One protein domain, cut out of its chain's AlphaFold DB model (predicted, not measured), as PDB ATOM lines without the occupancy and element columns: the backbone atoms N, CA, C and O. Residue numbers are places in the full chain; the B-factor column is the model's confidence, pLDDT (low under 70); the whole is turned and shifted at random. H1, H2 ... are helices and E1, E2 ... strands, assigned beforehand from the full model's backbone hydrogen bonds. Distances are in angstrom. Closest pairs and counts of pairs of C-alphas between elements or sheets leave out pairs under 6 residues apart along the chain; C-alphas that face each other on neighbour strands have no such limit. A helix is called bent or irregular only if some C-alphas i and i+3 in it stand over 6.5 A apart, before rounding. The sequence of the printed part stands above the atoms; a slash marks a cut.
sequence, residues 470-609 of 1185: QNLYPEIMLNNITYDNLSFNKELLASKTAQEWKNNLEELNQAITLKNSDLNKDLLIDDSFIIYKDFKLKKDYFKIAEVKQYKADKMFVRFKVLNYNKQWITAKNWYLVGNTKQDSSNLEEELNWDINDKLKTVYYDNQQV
ATOM      1  N   GLN A 470     167.176 201.862 188.565       92.50
ATOM      2  CA  GLN A 470     166.035 201.374 189.358       92.50
ATOM      3  C   GLN A 470     165.656 202.305 190.519       92.50
ATOM      4  O   GLN A 470     164.473 202.444 190.832       92.50
ATOM      5  N   ASN A 471     166.645 202.913 191.181       91.50
ATOM      6  CA  ASN A 471     166.412 203.774 192.339       91.50
ATOM      7  C   ASN A 471     166.060 205.217 191.949       91.50
ATOM      8  O   ASN A 471     165.261 205.841 192.644       91.50
ATOM      9  N   LEU A 472     166.638 205.740 190.863       90.88
ATOM     10  CA  LEU A 472     166.512 207.146 190.462       90.88
ATOM     11  C   LEU A 472     165.355 207.393 189.496       90.88
ATOM     12  O   LEU A 472     164.564 208.320 189.676       90.88
ATOM     13  N   TYR A 473     165.254 206.576 188.449       94.50
ATOM     14  CA  TYR A 473     164.388 206.879 187.316       94.50
ATOM     15  C   TYR A 473     162.888 206.883 187.617       94.50
ATOM     16  O   TYR A 473     162.214 207.678 186.972       94.50
ATOM     17  N   PRO A 474     162.326 206.116 188.577       96.12
ATOM     18  CA  PRO A 474     160.890 206.181 188.846       96.12
ATOM     19  C   PRO A 474     160.393 207.602 189.142       96.12
ATOM     20  O   PRO A 474     159.377 208.034 188.597       96.12
ATOM     21  N   GLU A 475     161.126 208.360 189.961       94.50
ATOM     22  CA  GLU A 475     160.766 209.743 190.288       94.50
ATOM     23  C   GLU A 475     161.040 210.710 189.127       94.50
ATOM     24  O   GLU A 475     160.253 211.627 188.890       94.50
ATOM     25  N   ILE A 476     162.112 210.492 188.363       95.00
ATOM     26  CA  ILE A 476     162.406 211.271 187.148       95.00
ATOM     27  C   ILE A 476     161.280 211.090 186.122       95.00
ATOM     28  O   ILE A 476     160.745 212.067 185.605       95.00
ATOM     29  N   MET A 477     160.860 209.845 185.890       96.94
ATOM     30  CA  MET A 477     159.745 209.489 185.014       96.94
ATOM     31  C   MET A 477     158.459 210.180 185.455       96.94
ATOM     32  O   MET A 477     157.799 210.813 184.640       96.94
ATOM     33  N   LEU A 478     158.132 210.113 186.748       96.69
ATOM     34  CA  LEU A 478     156.939 210.745 187.309       96.69
ATOM     35  C   LEU A 478     156.890 212.257 187.041       96.69
ATOM     36  O   LEU A 478     155.831 212.792 186.716       96.69
ATOM     37  N   ASN A 479     158.030 212.938 187.174       95.50
ATOM     38  CA  ASN A 479     158.128 214.389 187.013       95.50
ATOM     39  C   ASN A 479     158.384 214.846 185.566       95.50
ATOM     40  O   ASN A 479     158.274 216.039 185.283       95.50
ATOM     41  N   ASN A 480     158.662 213.918 184.646       95.75
ATOM     42  CA  ASN A 480     158.722 214.176 183.205       95.75
ATOM     43  C   ASN A 480     157.395 213.883 182.483       95.75
ATOM     44  O   ASN A 480     157.303 214.110 181.277       95.75
ATOM     45  N   ILE A 481     156.353 213.417 183.187       96.06
ATOM     46  CA  ILE A 481     154.987 213.411 182.646       96.06
ATOM     47  C   ILE A 481     154.590 214.870 182.366       96.06
ATOM     48  O   ILE A 481     154.752 215.748 183.214       96.06
ATOM     49  N   THR A 482     154.105 215.130 181.156       95.44
ATOM     50  CA  THR A 482     153.594 216.439 180.720       95.44
ATOM     51  C   THR A 482     152.079 216.386 180.551       95.44
ATOM     52  O   THR A 482     151.486 215.306 180.608       95.44
ATOM     53  N   TYR A 483     151.434 217.532 180.314       95.38
ATOM     54  CA  TYR A 483     149.990 217.554 180.064       95.38
ATOM     55  C   TYR A 483     149.599 216.713 178.839       95.38
ATOM     56  O   TYR A 483     148.596 216.003 178.865       95.38
ATOM     57  N   ASP A 484     150.435 216.714 177.798       94.00
ATOM     58  CA  ASP A 484     150.175 215.971 176.560       94.00
ATOM     59  C   ASP A 484     150.249 214.449 176.734       94.00
ATOM     60  O   ASP A 484     149.727 213.701 175.906       94.00
ATOM     61  N   ASN A 485     150.851 213.972 177.827       95.81
ATOM     62  CA  ASN A 485     150.844 212.556 178.183       95.81
ATOM     63  C   ASN A 485     149.529 212.106 178.834       95.81
ATOM     64  O   ASN A 485     149.392 210.923 179.139       95.81
ATOM     65  N   LEU A 486     148.569 213.005 179.070       95.81
ATOM     66  CA  LEU A 486     147.297 212.675 179.706       95.81
ATOM     67  C   LEU A 486     146.198 212.407 178.668       95.81
ATOM     68  O   LEU A 486     146.070 213.088 177.646       95.81
ATOM     69  N   SER A 487     145.378 211.399 178.947       94.69
ATOM     70  CA  SER A 487     144.150 211.083 178.223       94.69
ATOM     71  C   SER A 487     142.971 211.102 179.187       94.69
ATOM     72  O   SER A 487     143.074 210.605 180.308       94.69
ATOM     73  N   PHE A 488     141.845 211.669 178.750       95.50
ATOM     74  CA  PHE A 488     140.700 211.959 179.610       95.50
ATOM     75  C   PHE A 488     139.435 211.264 179.101       95.50
ATOM     76  O   PHE A 488     138.977 211.540 177.989       95.50
ATOM     77  N   ASN A 489     138.815 210.432 179.939       96.38
ATOM     78  CA  ASN A 489     137.444 209.976 179.734       96.38
ATOM     79  C   ASN A 489     136.478 211.038 180.278       96.38
ATOM     80  O   ASN A 489     136.191 211.098 181.476       96.38
ATOM     81  N   LYS A 490     135.990 211.895 179.379       93.69
ATOM     82  CA  LYS A 490     135.131 213.038 179.719       93.69
ATOM     83  C   LYS A 490     133.808 212.633 180.370       93.69
ATOM     84  O   LYS A 490     133.368 213.323 181.284       93.69
ATOM     85  N   GLU A 491     133.197 211.537 179.922       94.31
ATOM     86  CA  GLU A 491     131.933 211.041 180.480       94.31
ATOM     87  C   GLU A 491     132.121 210.578 181.922       94.31
ATOM     88  O   GLU A 491     131.358 210.966 182.806       94.31
ATOM     89  N   LEU A 492     133.187 209.810 182.175       95.00
ATOM     90  CA  LEU A 492     133.494 209.341 183.517       95.00
ATOM     91  C   LEU A 492     133.808 210.524 184.439       95.00
ATOM     92  O   LEU A 492     133.196 210.614 185.499       95.00
ATOM     93  N   LEU A 493     134.660 211.470 184.019       95.38
ATOM     94  CA  LEU A 493     134.988 212.680 184.792       95.38
ATOM     95  C   LEU A 493     133.743 213.489 185.188       95.38
ATOM     96  O   LEU A 493     133.642 213.913 186.342       95.38
ATOM     97  N   ALA A 494     132.777 213.634 184.277       95.44
ATOM     98  CA  ALA A 494     131.539 214.380 184.503       95.44
ATOM     99  C   ALA A 494     130.555 213.687 185.469       95.44
ATOM    100  O   ALA A 494     129.569 214.300 185.879       95.44
ATOM    101  N   SER A 495     130.804 212.429 185.859       95.50
ATOM    102  CA  SER A 495     129.927 211.676 186.769       95.50
ATOM    103  C   SER A 495     130.022 212.114 188.237       95.50
ATOM    104  O   SER A 495     129.073 211.905 188.996       95.50
ATOM    105  N   LYS A 496     131.141 212.731 188.644       95.50
ATOM    106  CA  LYS A 496     131.448 213.097 190.038       95.50
ATOM    107  C   LYS A 496     132.065 214.493 190.139       95.50
ATOM    108  O   LYS A 496     132.725 214.967 189.213       95.50
ATOM    109  N   THR A 497     131.815 215.160 191.257       94.50
ATOM    110  CA  THR A 497     132.415 216.448 191.638       94.50
ATOM    111  C   THR A 497     133.883 216.261 192.025       94.50
ATOM    112  O   THR A 497     134.327 215.143 192.302       94.50
ATOM    113  N   ALA A 498     134.656 217.349 192.087       92.62
ATOM    114  CA  ALA A 498     136.051 217.303 192.531       92.62
ATOM    115  C   ALA A 498     136.202 216.682 193.937       92.62
ATOM    116  O   ALA A 498     137.109 215.882 194.176       92.62
ATOM    117  N   GLN A 499     135.280 216.998 194.854       90.94
ATOM    118  CA  GLN A 499     135.296 216.480 196.220       90.94
ATOM    119  C   GLN A 499     134.932 214.987 196.291       90.94
ATOM    120  O   GLN A 499     135.510 214.246 197.087       90.94
ATOM    121  N   GLU A 500     134.023 214.513 195.436       94.12
ATOM    122  CA  GLU A 500     133.735 213.079 195.294       94.12
ATOM    123  C   GLU A 500     134.941 212.325 194.706       94.12
ATOM    124  O   GLU A 500     135.287 211.247 195.192       94.12
ATOM    125  N   TRP A 501     135.642 212.913 193.727       95.56
ATOM    126  CA  TRP A 501     136.860 212.334 193.149       95.56
ATOM    127  C   TRP A 501     138.011 212.213 194.143       95.56
ATOM    128  O   TRP A 501     138.725 211.210 194.137       95.56
ATOM    129  N   LYS A 502     138.155 213.183 195.049       93.75
ATOM    130  CA  LYS A 502     139.139 213.159 196.142       93.75
ATOM    131  C   LYS A 502     139.028 211.905 197.017       93.75
ATOM    132  O   LYS A 502     140.042 211.411 197.500       93.75
ATOM    133  N   ASN A 503     137.816 211.362 197.162       94.31
ATOM    134  CA  ASN A 503     137.535 210.151 197.935       94.31
ATOM    135  C   ASN A 503     137.504 208.865 197.085       94.31
ATOM    136  O   ASN A 503     137.319 207.784 197.636       94.31
ATOM    137  N   ASN A 504     137.692 208.955 195.761       95.19
ATOM    138  CA  ASN A 504     137.593 207.820 194.837       95.19
ATOM    139  C   ASN A 504     138.706 207.840 193.771       95.19
ATOM    140  O   ASN A 504     138.473 207.887 192.561       95.19
ATOM    141  N   LEU A 505     139.954 207.815 194.243       95.62
ATOM    142  CA  LEU A 505     141.137 207.889 193.383       95.62
ATOM    143  C   LEU A 505     141.314 206.655 192.483       95.62
ATOM    144  O   LEU A 505     141.931 206.759 191.428       95.62
ATOM    145  N   GLU A 506     140.819 205.481 192.882       93.69
ATOM    146  CA  GLU A 506     140.977 204.245 192.104       93.69
ATOM    147  C   GLU A 506     140.183 204.294 190.796       93.69
ATOM    148  O   GLU A 506     140.753 204.071 189.731       93.69
ATOM    149  N   GLU A 507     138.912 204.695 190.856       95.38
ATOM    150  CA  GLU A 507     138.101 204.926 189.659       95.38
ATOM    151  C   GLU A 507     138.617 206.134 188.857       95.38
ATOM    152  O   GLU A 507     138.610 206.114 187.626       95.38
ATOM    153  N   LEU A 508     139.172 207.155 189.526       96.06
ATOM    154  CA  LEU A 508     139.782 208.297 188.839       96.06
ATOM    155  C   LEU A 508     140.988 207.892 187.968       96.06
ATOM    156  O   LEU A 508     141.193 208.485 186.911       96.06
ATOM    157  N   ASN A 509     141.748 206.856 188.347       94.44
ATOM    158  CA  ASN A 509     142.833 206.311 187.511       94.44
ATOM    159  C   ASN A 509     142.326 205.682 186.199       94.44
ATOM    160  O   ASN A 509     143.108 205.499 185.271       94.44
ATOM    161  N   GLN A 510     141.034 205.351 186.103       93.88
ATOM    162  CA  GLN A 510     140.402 204.916 184.852       93.88
ATOM    163  C   GLN A 510     139.936 206.119 184.020       93.88
ATOM    164  O   GLN A 510     139.920 206.063 182.791       93.88
ATOM    165  N   ALA A 511     139.570 207.218 184.686       95.81
ATOM    166  CA  ALA A 511     139.123 208.449 184.044       95.81
ATOM    167  C   ALA A 511     140.278 209.269 183.449       95.81
ATOM    168  O   ALA A 511     140.100 209.927 182.423       95.81
ATOM    169  N   ILE A 512     141.453 209.224 184.079       96.44
ATOM    170  CA  ILE A 512     142.666 209.908 183.633       96.44
ATOM    171  C   ILE A 512     143.758 208.860 183.448       96.44
ATOM    172  O   ILE A 512     144.288 208.322 184.419       96.44
ATOM    173  N   THR A 513     144.106 208.586 182.195       94.75
ATOM    174  CA  THR A 513     145.112 207.579 181.837       94.75
ATOM    175  C   THR A 513     146.324 208.223 181.177       94.75
ATOM    176  O   THR A 513     146.253 209.331 180.645       94.75
ATOM    177  N   LEU A 514     147.462 207.531 181.226       95.94
ATOM    178  CA  LEU A 514     148.693 207.978 180.576       95.94
ATOM    179  C   LEU A 514     148.756 207.454 179.135       95.94
ATOM    180  O   LEU A 514     148.412 206.296 178.886       95.94
ATOM    181  N   LYS A 515     149.207 208.283 178.196       95.19
ATOM    182  CA  LYS A 515     149.388 207.954 176.775       95.19
ATOM    183  C   LYS A 515     150.730 208.465 176.253       95.19
ATOM    184  O   LYS A 515     151.319 209.387 176.828       95.19
ATOM    185  N   ASN A 516     151.181 207.906 175.132       95.62
ATOM    186  CA  ASN A 516     152.327 208.461 174.424       95.62
ATOM    187  C   ASN A 516     152.033 209.876 173.908       95.62
ATOM    188  O   ASN A 516     150.894 210.188 173.554       95.62
ATOM    189  N   SER A 517     153.073 210.704 173.822       92.81
ATOM    190  CA  SER A 517     153.017 212.004 173.157       92.81
ATOM    191  C   SER A 517     154.289 212.222 172.354       92.81
ATOM    192  O   SER A 517     155.375 212.211 172.924       92.81
ATOM    193  N   ASP A 518     154.154 212.504 171.059       87.75
ATOM    194  CA  ASP A 518     155.296 212.826 170.190       87.75
ATOM    195  C   ASP A 518     155.980 214.150 170.586       87.75
ATOM    196  O   ASP A 518     157.114 214.423 170.184       87.75
ATOM    197  N   LEU A 519     155.303 214.976 171.394       86.25
ATOM    198  CA  LEU A 519     155.834 216.230 171.931       86.25
ATOM    199  C   LEU A 519     156.720 216.018 173.167       86.25
ATOM    200  O   LEU A 519     157.531 216.889 173.482       86.25
ATOM    201  N   ASN A 520     156.614 214.870 173.848       89.06
ATOM    202  CA  ASN A 520     157.482 214.523 174.969       89.06
ATOM    203  C   ASN A 520     158.544 213.509 174.533       89.06
ATOM    204  O   ASN A 520     158.308 212.307 174.526       89.06
ATOM    205  N   LYS A 521     159.739 214.000 174.202       85.81
ATOM    206  CA  LYS A 521     160.855 213.154 173.751       85.81
ATOM    207  C   LYS A 521     161.557 212.399 174.880       85.81
ATOM    208  O   LYS A 521     162.311 211.473 174.595       85.81
ATOM    209  N   ASP A 522     161.311 212.774 176.134       87.81
ATOM    210  CA  ASP A 522     161.986 212.169 177.283       87.81
ATOM    211  C   ASP A 522     161.318 210.856 177.711       87.81
ATOM    212  O   ASP A 522     161.978 209.992 178.287       87.81
ATOM    213  N   LEU A 523     160.018 210.690 177.431       94.00
ATOM    214  CA  LEU A 523     159.235 209.518 177.822       94.00
ATOM    215  C   LEU A 523     158.527 208.875 176.636       94.00
ATOM    216  O   LEU A 523     157.766 209.526 175.927       94.00
ATOM    217  N   LEU A 524     158.676 207.558 176.527       95.31
ATOM    218  CA  LEU A 524     157.853 206.714 175.667       95.31
ATOM    219  C   LEU A 524     156.853 205.949 176.543       95.31
ATOM    220  O   LEU A 524     157.248 205.269 177.490       95.31
ATOM    221  N   ILE A 525     155.556 206.077 176.256       95.94
ATOM    222  CA  ILE A 525     154.482 205.434 177.033       95.94
ATOM    223  C   ILE A 525     153.702 204.492 176.124       95.94
ATOM    224  O   ILE A 525     152.993 204.952 175.234       95.94
ATOM    225  N   ASP A 526     153.799 203.190 176.373       93.00
ATOM    226  CA  ASP A 526     153.003 202.178 175.677       93.00
ATOM    227  C   ASP A 526     151.828 201.681 176.547       93.00
ATOM    228  O   ASP A 526     151.481 202.271 177.583       93.00
ATOM    229  N   ASP A 527     151.153 200.623 176.097       90.25
ATOM    230  CA  ASP A 527     149.984 200.072 176.788       90.25
ATOM    231  C   ASP A 527     150.326 199.493 178.172       90.25
ATOM    232  O   ASP A 527     149.491 199.533 179.075       90.25
ATOM    233  N   SER A 528     151.548 198.987 178.365       94.00
ATOM    234  CA  SER A 528     151.983 198.262 179.570       94.00
ATOM    235  C   SER A 528     153.064 198.987 180.377       94.00
ATOM    236  O   SER A 528     153.164 198.797 181.596       94.00
ATOM    237  N   PHE A 529     153.883 199.814 179.732       96.50
ATOM    238  CA  PHE A 529     155.105 200.372 180.292       96.50
ATOM    239  C   PHE A 529     155.243 201.871 180.033       96.50
ATOM    240  O   PHE A 529     154.784 202.424 179.037       96.50
ATOM    241  N   ILE A 530     155.953 202.519 180.951       96.94
ATOM    242  CA  ILE A 530     156.564 203.828 180.747       96.94
ATOM    243  C   ILE A 530     158.063 203.587 180.622       96.94
ATOM    244  O   ILE A 530     158.641 202.814 181.393       96.94
ATOM    245  N   ILE A 531     158.682 204.228 179.640       95.50
ATOM    246  CA  ILE A 531     160.079 204.035 179.277       95.50
ATOM    247  C   ILE A 531     160.777 205.390 179.330       95.50
ATOM    248  O   ILE A 531     160.330 206.352 178.708       95.50
ATOM    249  N   TYR A 532     161.872 205.452 180.081       94.38
ATOM    250  CA  TYR A 532     162.763 206.607 180.141       94.38
ATOM    251  C   TYR A 532     164.167 206.168 179.759       94.38
ATOM    252  O   TYR A 532     164.761 205.307 180.419       94.38
ATOM    253  N   LYS A 533     164.684 206.751 178.674       90.06
ATOM    254  CA  LYS A 533     165.887 206.262 177.990       90.06
ATOM    255  C   LYS A 533     165.711 204.765 177.665       90.06
ATOM    256  O   LYS A 533     164.815 204.423 176.901       90.06
ATOM    257  N   ASP A 534     166.474 203.874 178.298       89.00
ATOM    258  CA  ASP A 534     166.397 202.418 178.082       89.00
ATOM    259  C   ASP A 534     165.775 201.644 179.262       89.00
ATOM    260  O   ASP A 534     165.722 200.410 179.250       89.00
ATOM    261  N   PHE A 535     165.314 202.348 180.299       92.88
ATOM    262  CA  PHE A 535     164.718 201.749 181.490       92.88
ATOM    263  C   PHE A 535     163.195 201.724 181.385       92.88
ATOM    264  O   PHE A 535     162.571 202.735 181.064       92.88
ATOM    265  N   LYS A 536     162.595 200.577 181.706       93.69
ATOM    266  CA  LYS A 536     161.148 200.360 181.629       93.69
ATOM    267  C   LYS A 536     160.559 200.155 183.019       93.69
ATOM    268  O   LYS A 536     161.141 199.438 183.831       93.69
ATOM    269  N   LEU A 537     159.365 200.696 183.250       96.62
ATOM    270  CA  LEU A 537     158.579 200.465 184.460       96.62
ATOM    271  C   LEU A 537     157.109 200.225 184.109       96.62
ATOM    272  O   LEU A 537     156.585 200.851 183.190       96.62
ATOM    273  N   LYS A 538     156.431 199.331 184.836       96.19
ATOM    274  CA  LYS A 538     154.997 199.077 184.625       96.19
ATOM    275  C   LYS A 538     154.166 200.344 184.812       96.19
ATOM    276  O   LYS A 538     154.315 201.048 185.811       96.19
ATOM    277  N   LYS A 539     153.226 200.574 183.898       95.12
ATOM    278  CA  LYS A 539     152.284 201.698 183.948       95.12
ATOM    279  C   LYS A 539     151.429 201.689 185.221       95.12
ATOM    280  O   LYS A 539     151.223 202.742 185.811       95.12
ATOM    281  N   ASP A 540     151.064 200.507 185.725       94.44
ATOM    282  CA  ASP A 540     150.305 200.330 186.980       94.44
ATOM    283  C   ASP A 540     151.031 200.836 188.239       94.44
ATOM    284  O   ASP A 540     150.429 200.972 189.312       94.44
ATOM    285  N   TYR A 541     152.337 201.107 188.139       96.69
ATOM    286  CA  TYR A 541     153.098 201.735 189.215       96.69
ATOM    287  C   TYR A 541     152.924 203.250 189.252       96.69
ATOM    288  O   TYR A 541     153.437 203.857 190.183       96.69
ATOM    289  N   PHE A 542     152.200 203.852 188.308       97.50
ATOM    290  CA  PHE A 542     151.867 205.272 188.283       97.50
ATOM    291  C   PHE A 542     150.379 205.442 188.563       97.50
ATOM    292  O   PHE A 542     149.534 204.856 187.889       97.50
ATOM    293  N   LYS A 543     150.052 206.224 189.589       97.06
ATOM    294  CA  LYS A 543     148.670 206.434 190.038       97.06
ATOM    295  C   LYS A 543     148.441 207.880 190.428       97.06
ATOM    296  O   LYS A 543     149.385 208.604 190.722       97.06
ATOM    297  N   ILE A 544     147.188 208.290 190.517       97.69
ATOM    298  CA  ILE A 544     146.815 209.574 191.103       97.69
ATOM    299  C   ILE A 544     146.995 209.500 192.622       97.69
ATOM    300  O   ILE A 544     146.630 208.522 193.283       97.69
ATOM    301  N   ALA A 545     147.637 210.527 193.162       96.38
ATOM    302  CA  ALA A 545     147.966 210.686 194.567       96.38
ATOM    303  C   ALA A 545     146.964 211.589 195.280       96.38
ATOM    304  O   ALA A 545     146.510 211.242 196.367       96.38
ATOM    305  N   GLU A 546     146.653 212.738 194.680       96.44
ATOM    306  CA  GLU A 546     145.876 213.807 195.307       96.44
ATOM    307  C   GLU A 546     145.018 214.554 194.288       96.44
ATOM    308  O   GLU A 546     145.369 214.652 193.108       96.44
ATOM    309  N   VAL A 547     143.918 215.115 194.795       96.56
ATOM    310  CA  VAL A 547     142.986 215.994 194.085       96.56
ATOM    311  C   VAL A 547     142.770 217.254 194.922       96.56
ATOM    312  O   VAL A 547     142.604 217.170 196.143       96.56
ATOM    313  N   LYS A 548     142.774 218.413 194.261       96.06
ATOM    314  CA  LYS A 548     142.475 219.725 194.845       96.06
ATOM    315  C   LYS A 548     141.419 220.419 193.995       96.06
ATOM    316  O   LYS A 548     141.613 220.563 192.791       96.06
ATOM    317  N   GLN A 549     140.304 220.819 194.593       94.00
ATOM    318  CA  GLN A 549     139.238 221.510 193.872       94.00
ATOM    319  C   GLN A 549     139.730 222.861 193.340       94.00
ATOM    320  O   GLN A 549     140.438 223.596 194.030       94.00
ATOM    321  N   TYR A 550     139.349 223.181 192.104       93.94
ATOM    322  CA  TYR A 550     139.642 224.467 191.490       93.94
ATOM    323  C   TYR A 550     138.440 224.921 190.672       93.94
ATOM    324  O   TYR A 550     138.234 224.456 189.554       93.94
ATOM    325  N   LYS A 551     137.670 225.862 191.217       90.94
ATOM    326  CA  LYS A 551     136.381 226.293 190.655       90.94
ATOM    327  C   LYS A 551     135.330 225.173 190.683       90.94
ATOM    328  O   LYS A 551     135.559 224.090 191.218       90.94
ATOM    329  N   ALA A 552     134.142 225.462 190.157       90.31
ATOM    330  CA  ALA A 552     132.991 224.561 190.231       90.31
ATOM    331  C   ALA A 552     133.138 223.266 189.402       90.31
ATOM    332  O   ALA A 552     132.576 222.246 189.782       90.31
ATOM    333  N   ASP A 553     133.856 223.284 188.274       92.31
ATOM    334  CA  ASP A 553     133.898 222.188 187.287       92.31
ATOM    335  C   ASP A 553     135.318 221.704 186.941       92.31
ATOM    336  O   ASP A 553     135.520 221.002 185.936       92.31
ATOM    337  N   LYS A 554     136.315 222.091 187.748       94.94
ATOM    338  CA  LYS A 554     137.707 221.679 187.558       94.94
ATOM    339  C   LYS A 554     138.370 221.256 188.863       94.94
ATOM    340  O   LYS A 554     137.951 221.575 189.975       94.94
ATOM    341  N   MET A 555     139.461 220.527 188.700       95.81
ATOM    342  CA  MET A 555     140.311 220.091 189.793       95.81
ATOM    343  C   MET A 555     141.760 219.993 189.339       95.81
ATOM    344  O   MET A 555     142.046 219.662 188.189       95.81
ATOM    345  N   PHE A 556     142.689 220.232 190.252       97.69
ATOM    346  CA  PHE A 556     144.075 219.843 190.068       97.69
ATOM    347  C   PHE A 556     144.277 218.399 190.510       97.69
ATOM    348  O   PHE A 556     143.818 218.002 191.581       97.69
ATOM    349  N   VAL A 557     145.012 217.630 189.710       97.50
ATOM    350  CA  VAL A 557     145.440 216.269 190.047       97.50
ATOM    351  C   VAL A 557     146.959 216.195 190.158       97.50
ATOM    352  O   VAL A 557     147.684 216.879 189.429       97.50
ATOM    353  N   ARG A 558     147.447 215.350 191.068       96.38
ATOM    354  CA  ARG A 558     148.874 215.056 191.269       96.38
ATOM    355  C   ARG A 558     149.104 213.555 191.204       96.38
ATOM    356  O   ARG A 558     148.348 212.805 191.813       96.38
ATOM    357  N   PHE A 559     150.145 213.110 190.506       97.50
ATOM    358  CA  PHE A 559     150.485 211.688 190.380       97.50
ATOM    359  C   PHE A 559     151.469 211.222 191.466       97.50
ATOM    360  O   PHE A 559     152.118 212.028 192.129       97.50
ATOM    361  N   LYS A 560     151.596 209.905 191.630       97.38
ATOM    362  CA  LYS A 560     152.600 209.200 192.433       97.38
ATOM    363  C   LYS A 560     153.132 207.980 191.687       97.38
ATOM    364  O   LYS A 560     152.428 207.413 190.854       97.38
ATOM    365  N   VAL A 561     154.338 207.551 192.044       97.75
ATOM    366  CA  VAL A 561     154.994 206.349 191.513       97.75
ATOM    367  C   VAL A 561     155.422 205.409 192.638       97.75
ATOM    368  O   VAL A 561     155.862 205.865 193.694       97.75
ATOM    369  N   LEU A 562     155.308 204.098 192.431       97.12
ATOM    370  CA  LEU A 562     155.872 203.098 193.336       97.12
ATOM    371  C   LEU A 562     157.376 202.966 193.072       97.12
ATOM    372  O   LEU A 562     157.761 202.507 191.999       97.12
ATOM    373  N   ASN A 563     158.225 203.340 194.029       93.81
ATOM    374  CA  ASN A 563     159.685 203.285 193.895       93.81
ATOM    375  C   ASN A 563     160.261 201.865 194.101       93.81
ATOM    376  O   ASN A 563     159.543 200.925 194.457       93.81
ATOM    377  N   TYR A 564     161.582 201.720 193.929       91.19
ATOM    378  CA  TYR A 564     162.308 200.457 194.138       91.19
ATOM    379  C   TYR A 564     162.081 199.845 195.534       91.19
ATOM    380  O   TYR A 564     161.844 198.643 195.652       91.19
ATOM    381  N   ASN A 565     162.044 200.679 196.582       89.44
ATOM    382  CA  ASN A 565     161.772 200.268 197.968       89.44
ATOM    383  C   ASN A 565     160.280 199.971 198.240       89.44
ATOM    384  O   ASN A 565     159.894 199.806 199.396       89.44
ATOM    385  N   LYS A 566     159.436 199.913 197.201       91.25
ATOM    386  CA  LYS A 566     157.986 199.666 197.285       91.25
ATOM    387  C   LYS A 566     157.226 200.728 198.090       91.25
ATOM    388  O   LYS A 566     156.195 200.441 198.692       91.25
ATOM    389  N   GLN A 567     157.710 201.965 198.065       94.69
ATOM    390  CA  GLN A 567     157.075 203.135 198.667       94.69
ATOM    391  C   GLN A 567     156.537 204.065 197.578       94.69
ATOM    392  O   GLN A 567     157.150 204.225 196.522       94.69
ATOM    393  N   TRP A 568     155.391 204.693 197.834       95.56
ATOM    394  CA  TRP A 568     154.812 205.677 196.925       95.56
ATOM    395  C   TRP A 568     155.502 207.034 197.086       95.56
ATOM    396  O   TRP A 568     155.479 207.610 198.171       95.56
ATOM    397  N   ILE A 569     156.080 207.550 196.002       94.31
ATOM    398  CA  ILE A 569     156.647 208.904 195.915       94.31
ATOM    399  C   ILE A 569     155.670 209.779 195.142       94.31
ATOM    400  O   ILE A 569     155.155 209.352 194.111       94.31
ATOM    401  N   THR A 570     155.426 210.998 195.618       95.19
ATOM    402  CA  THR A 570     154.466 211.913 194.990       95.19
ATOM    403  C   THR A 570     155.151 212.939 194.090       95.19
ATOM    404  O   THR A 570     156.247 213.402 194.397       95.19
ATOM    405  N   ALA A 571     154.503 213.291 192.977       94.62
ATOM    406  CA  ALA A 571     155.042 214.176 191.952       94.62
ATOM    407  C   ALA A 571     155.222 215.617 192.445       94.62
ATOM    408  O   ALA A 571     154.543 216.082 193.362       94.62
ATOM    409  N   LYS A 572     156.092 216.345 191.748       93.12
ATOM    410  CA  LYS A 572     156.352 217.785 191.870       93.12
ATOM    411  C   LYS A 572     155.614 218.597 190.790       93.12
ATOM    412  O   LYS A 572     155.876 219.783 190.601       93.12
ATOM    413  N   ASN A 573     154.676 217.951 190.093       95.44
ATOM    414  CA  ASN A 573     153.850 218.536 189.041       95.44
ATOM    415  C   ASN A 573     152.362 218.404 189.402       95.44
ATOM    416  O   ASN A 573     151.925 217.338 189.842       95.44
ATOM    417  N   TRP A 574     151.589 219.460 189.152       97.56
ATOM    418  CA  TRP A 574     150.123 219.453 189.218       97.56
ATOM    419  C   TRP A 574     149.522 219.710 187.837       97.56
ATOM    420  O   TRP A 574     150.080 220.481 187.058       97.56
ATOM    421  N   TYR A 575     148.372 219.101 187.553       97.94
ATOM    422  CA  TYR A 575     147.694 219.205 186.259       97.94
ATOM    423  C   TYR A 575     146.252 219.649 186.464       97.94
ATOM    424  O   TYR A 575     145.525 219.014 187.227       97.94
ATOM    425  N   LEU A 576     145.834 220.726 185.799       97.50
ATOM    426  CA  LEU A 576     144.449 221.181 185.823       97.50
ATOM    427  C   LEU A 576     143.595 220.328 184.883       97.50
ATOM    428  O   LEU A 576     143.824 220.285 183.675       97.50
ATOM    429  N   VAL A 577     142.579 219.680 185.436       95.69
ATOM    430  CA  VAL A 577     141.646 218.819 184.711       95.69
ATOM    431  C   VAL A 577     140.249 219.404 184.851       95.69
ATOM    432  O   VAL A 577     139.773 219.631 185.962       95.69
ATOM    433  N   GLY A 578     139.605 219.684 183.720       92.31
ATOM    434  CA  GLY A 578     138.227 220.173 183.681       92.31
ATOM    435  C   GLY A 578     137.204 219.066 183.440       92.31
ATOM    436  O   GLY A 578     137.549 217.886 183.350       92.31
ATOM    437  N   ASN A 579     135.949 219.479 183.245       92.19
ATOM    438  CA  ASN A 579     134.824 218.605 182.908       92.19
ATOM    439  C   ASN A 579     134.437 217.635 184.040       92.19
ATOM    440  O   ASN A 579     133.987 216.520 183.771       92.19
ATOM    441  N   THR A 580     134.617 218.050 185.299       93.25
ATOM    442  CA  THR A 580     134.011 217.357 186.444       93.25
ATOM    443  C   THR A 580     132.544 217.757 186.580       93.25
ATOM    444  O   THR A 580     132.119 218.789 186.055       93.25
ATOM    445  N   LYS A 581     131.748 216.975 187.318       93.44
ATOM    446  CA  LYS A 581     130.400 217.414 187.711       93.44
ATOM    447  C   LYS A 581     130.509 218.739 188.466       93.44
ATOM    448  O   LYS A 581     131.402 218.882 189.304       93.44
ATOM    449  N   GLN A 582     129.608 219.678 188.183       89.56
ATOM    450  CA  GLN A 582     129.588 220.960 188.883       89.56
ATOM    451  C   GLN A 582     129.364 220.756 190.382       89.56
ATOM    452  O   GLN A 582     128.374 220.152 190.799       89.56
ATOM    453  N   ASP A 583     130.289 221.281 191.173       84.81
ATOM    454  CA  ASP A 583     130.147 221.432 192.610       84.81
ATOM    455  C   ASP A 583     129.380 222.728 192.918       84.81
ATOM    456  O   ASP A 583     129.553 223.754 192.259       84.81
ATOM    457  N   SER A 584     128.523 222.687 193.936       80.88
ATOM    458  CA  SER A 584     127.808 223.865 194.442       80.88
ATOM    459  C   SER A 584     128.733 224.937 195.038       80.88
ATOM    460  O   SER A 584     128.343 226.100 195.141       80.88
ATOM    461  N   SER A 585     129.950 224.560 195.435       76.25
ATOM    462  CA  SER A 585     130.971 225.451 195.980       76.25
ATOM    463  C   SER A 585     131.978 225.854 194.894       76.25
ATOM    464  O   SER A 585     132.568 225.010 194.228       76.25
ATOM    465  N   ASN A 586     132.215 227.156 194.702       82.44
ATOM    466  CA  ASN A 586     133.270 227.654 193.806       82.44
ATOM    467  C   ASN A 586     134.591 227.832 194.576       82.44
ATOM    468  O   ASN A 586     135.129 228.934 194.663       82.44
ATOM    469  N   LEU A 587     135.045 226.757 195.223       87.12
ATOM    470  CA  LEU A 587     136.226 226.753 196.082       87.12
ATOM    471  C   LEU A 587     137.510 226.604 195.238       87.12
ATOM    472  O   LEU A 587     137.537 225.867 194.252       87.12
ATOM    473  N   GLU A 588     138.584 227.285 195.632       92.69
ATOM    474  CA  GLU A 588     139.930 227.085 195.083       92.69
ATOM    475  C   GLU A 588     140.852 226.631 196.222       92.69
ATOM    476  O   GLU A 588     141.214 227.420 197.093       92.69
ATOM    477  N   GLU A 589     141.187 225.337 196.261       93.38
ATOM    478  CA  GLU A 589     142.099 224.801 197.275       93.38
ATOM    479  C   GLU A 589     143.559 225.129 196.935       93.38
ATOM    480  O   GLU A 589     143.995 224.999 195.788       93.38
ATOM    481  N   GLU A 590     144.358 225.458 197.951       94.19
ATOM    482  CA  GLU A 590     145.802 225.619 197.775       94.19
ATOM    483  C   GLU A 590     146.484 224.285 197.435       94.19
ATOM    484  O   GLU A 590     146.194 223.222 198.010       94.19
ATOM    485  N   LEU A 591     147.431 224.356 196.497       95.12
ATOM    486  CA  LEU A 591     148.263 223.226 196.102       95.12
ATOM    487  C   LEU A 591     149.303 222.926 197.182       95.12
ATOM    488  O   LEU A 591     150.015 223.817 197.644       95.12
ATOM    489  N   ASN A 592     149.434 221.647 197.528       91.25
ATOM    490  CA  ASN A 592     150.438 221.194 198.483       91.25
ATOM    491  C   ASN A 592     151.802 221.052 197.787       91.25
ATOM    492  O   ASN A 592     151.905 220.417 196.732       91.25
ATOM    493  N   TRP A 593     152.850 221.571 198.423       89.88
ATOM    494  CA  TRP A 593     154.240 221.482 197.967       89.88
ATOM    495  C   TRP A 593     155.144 221.013 199.101       89.88
ATOM    496  O   TRP A 593     154.888 221.342 200.258       89.88
ATOM    497  N   ASP A 594     156.212 220.286 198.777       87.50
ATOM    498  CA  ASP A 594     157.270 220.030 199.752       87.50
ATOM    499  C   ASP A 594     158.087 221.317 199.941       87.50
ATOM    500  O   ASP A 594     158.336 222.065 198.989       87.50
ATOM    501  N   ILE A 595     158.519 221.586 201.171       80.50
ATOM    502  CA  ILE A 595     159.380 222.734 201.472       80.50
ATOM    503  C   ILE A 595     160.734 222.643 200.750       80.50
ATOM    504  O   ILE A 595     161.366 223.666 200.488       80.50
ATOM    505  N   ASN A 596     161.155 221.431 200.379       84.69
ATOM    506  CA  ASN A 596     162.407 221.169 199.675       84.69
ATOM    507  C   ASN A 596     162.284 221.245 198.142       84.69
ATOM    508  O   ASN A 596     163.290 221.092 197.449       84.69
ATOM    509  N   ASP A 597     161.089 221.500 197.593       90.25
ATOM    510  CA  ASP A 597     160.868 221.558 196.144       90.25
ATOM    511  C   ASP A 597     161.532 222.787 195.513       90.25
ATOM    512  O   ASP A 597     161.055 223.915 195.651       90.25
ATOM    513  N   LYS A 598     162.622 222.547 194.773       94.44
ATOM    514  CA  LYS A 598     163.403 223.580 194.063       94.44
ATOM    515  C   LYS A 598     162.800 223.998 192.722       94.44
ATOM    516  O   LYS A 598     163.058 225.102 192.250       94.44
ATOM    517  N   LEU A 599     161.970 223.132 192.142       96.12
ATOM    518  CA  LEU A 599     161.153 223.400 190.964       96.12
ATOM    519  C   LEU A 599     159.733 222.903 191.226       96.12
ATOM    520  O   LEU A 599     159.528 221.728 191.531       96.12
ATOM    521  N   LYS A 600     158.768 223.808 191.077       95.31
ATOM    522  CA  LYS A 600     157.333 223.535 191.164       95.31
ATOM    523  C   LYS A 600     156.704 223.807 189.806       95.31
ATOM    524  O   LYS A 600     156.896 224.903 189.273       95.31
ATOM    525  N   THR A 601     155.943 222.850 189.278       96.88
ATOM    526  CA  THR A 601     155.331 222.963 187.943       96.88
ATOM    527  C   THR A 601     153.820 222.775 188.012       96.88
ATOM    528  O   THR A 601     153.327 221.815 188.604       96.88
ATOM    529  N   VAL A 602     153.075 223.679 187.380       97.94
ATOM    530  CA  VAL A 602     151.619 223.584 187.236       97.94
ATOM    531  C   VAL A 602     151.267 223.642 185.757       97.94
ATOM    532  O   VAL A 602     151.517 224.653 185.102       97.94
ATOM    533  N   TYR A 603     150.686 222.562 185.247       97.56
ATOM    534  CA  TYR A 603     150.160 222.465 183.892       97.56
ATOM    535  C   TYR A 603     148.685 222.855 183.885       97.56
ATOM    536  O   TYR A 603     147.884 222.294 184.635       97.56
ATOM    537  N   TYR A 604     148.324 223.799 183.026       96.31
ATOM    538  CA  TYR A 604     146.946 224.229 182.823       96.31
ATOM    539  C   TYR A 604     146.321 223.534 181.608       96.31
ATOM    540  O   TYR A 604     147.012 223.088 180.693       96.31
ATOM    541  N   ASP A 605     144.991 223.475 181.582       90.88
ATOM    542  CA  ASP A 605     144.197 222.844 180.519       90.88
ATOM    543  C   ASP A 605     144.261 223.575 179.166       90.88
ATOM    544  O   ASP A 605     143.887 223.022 178.133       90.88
ATOM    545  N   ASN A 606     144.790 224.797 179.152       90.25
ATOM    546  CA  ASN A 606     145.084 225.588 177.958       90.25
ATOM    547  C   ASN A 606     146.543 225.441 177.471       90.25
ATOM    548  O   ASN A 606     147.029 226.316 176.755       90.25
ATOM    549  N   GLN A 607     147.246 224.385 177.894       87.56
ATOM    550  CA  GLN A 607     148.657 224.102 177.584       87.56
ATOM    551  C   GLN A 607     149.677 225.104 178.152       87.56
ATOM    552  O   GLN A 607     150.872 224.969 177.893       87.56
ATOM    553  N   GLN A 608     149.259 226.082 178.960       95.50
ATOM    554  CA  GLN A 608     150.200 226.941 179.677       95.50
ATOM    555  C   GLN A 608     150.823 226.191 180.853       95.50
ATOM    556  O   GLN A 608     150.164 225.406 181.540       95.50
ATOM    557  N   VAL A 609     152.092 226.472 181.122       96.94
ATOM    558  CA  VAL A 609     152.852 225.863 182.209       96.94
ATOM    559  C   VAL A 609     153.432 226.957 183.085       96.94
ATOM    560  O   VAL A 609     154.251 227.759 182.637       96.94
TER     561      VAL A 609
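What this domain is: This is residues 470 to 609 of the 1185 residues of an uncharacterized protein of Ureaplasma diversum (UniProt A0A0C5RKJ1). A strongly twisted sheet, E6 to E10, makes the core, with its longest strand E7 in the middle; the short helices H3 and H4 pack over E6, and H1 packs both on the E7 and E8 part of this sheet and on a small three-stranded sheet, E3 E4 E5, at one end of the model. A strand pair, E1 and E2, lies beyond H4, with H2 next to it, and the long link from residue 579 to 598 loops out before E10. You will find 140 residues printed, with four named helices and ten named strands in the order H1 E1 H2 H3 H4 E2 E3 E4 E5 E6 E7 E8 E9 E10. The class is mixed, helices and strands; the large sheet is branched and mixed, with E9 and E10 parallel and its other pairs antiparallel, while the sheets E3 E4 E5 and E1 E2 are antiparallel. The whole is compact, with a radius of gyration of the C-alphas of 14.7 A and spans of 47 by 34 by 29 A.

How they stand to each other: Begin at E7, residues 554 to 562. On one side of it find E6, residues 542 to 549, antiparallel at 152 degrees, with N 543 and O 560 2.9 A apart, within hydrogen-bond range. On the other side are E8, residues 568 to 570, with N 561 and O 569 at 2.9 A, and E9, residues 573 to 578, with N 555 and O 577 at 2.9 A. E6, E7 and E8 form a meander, each strand the antiparallel neighbour of the one before, and E6 and E7 are a hairpin, as are E7 and E8. E8 runs on into E9 across a break of 2 residues, at 77 degrees. E10, residues 599 to 603, is parallel to E9, with N 603 and O 574 at 2.8 A. Now look at H1, residues 470 to 480, on this sheet at a height of 8.8 A; its Leu 478 and Val 561 of E7 have the closest C-alphas of those two elements, 6.4 A apart. H1 is also on the sheet of E3, residues 523 to 525, E4, residues 529 to 532, and E5, residues 535 to 538, at a height of 8.9 A, and the two form two layers, a helix on one face of a sheet. On the local plane H1 stands at 77 degrees to E5, across the strands. E3 E4 E5 is a second meander; see N 524 and O 531 at 3.0 A, and N 530 and O 537 at 2.9 A. H3, residues 498 to 502, is over E6, with the closest C-alphas those of Lys 502 and Val 547, 5.2 A apart. H4, residues 505 to 511, runs across the strands at 80 degrees to E6 on the local plane. H4 touches H2, residues 490 to 493, where the closest C-alphas, of Leu 492 and Ala 511, are 5.7 A apart. E1, residues 486 to 488, and E2, residues 512 to 514, are antiparallel, with N 487 and O 513 at 2.8 A; E2 and E6 are near each other. Every O i to N i+4 pair is within hydrogen-bond range in H3; in H1 4 of 7 are and in H4 2 of 3, and H2 is too short for such a pair.

Where its parts are: Find C-alpha 554, the start of E7, at (137.707, 221.679, 187.558); from there the strand runs 26.6 A to C-alpha 562. E6 measures 21.3 A, E9 16.6 A and E10 13.1 A. H1 starts at C-alpha 470, (166.035, 201.374, 189.358), and covers 16.0 A; it is irregular, but only just, with C-alphas 471 and 474 7.0 A apart. E10 ends at C-alpha 603, (150.160, 222.465, 183.892).

The domain as a whole: The two C-alphas farthest apart, of Asp 534 and Ser 584, are 47.1 A apart. The printed part has no cut. The link from E9 to E10 is long, 20 residues; the link from E2 to E3 is short, and the others are tight. The mean pLDDT of the printed part is 93.7, and no printed residue is under 70.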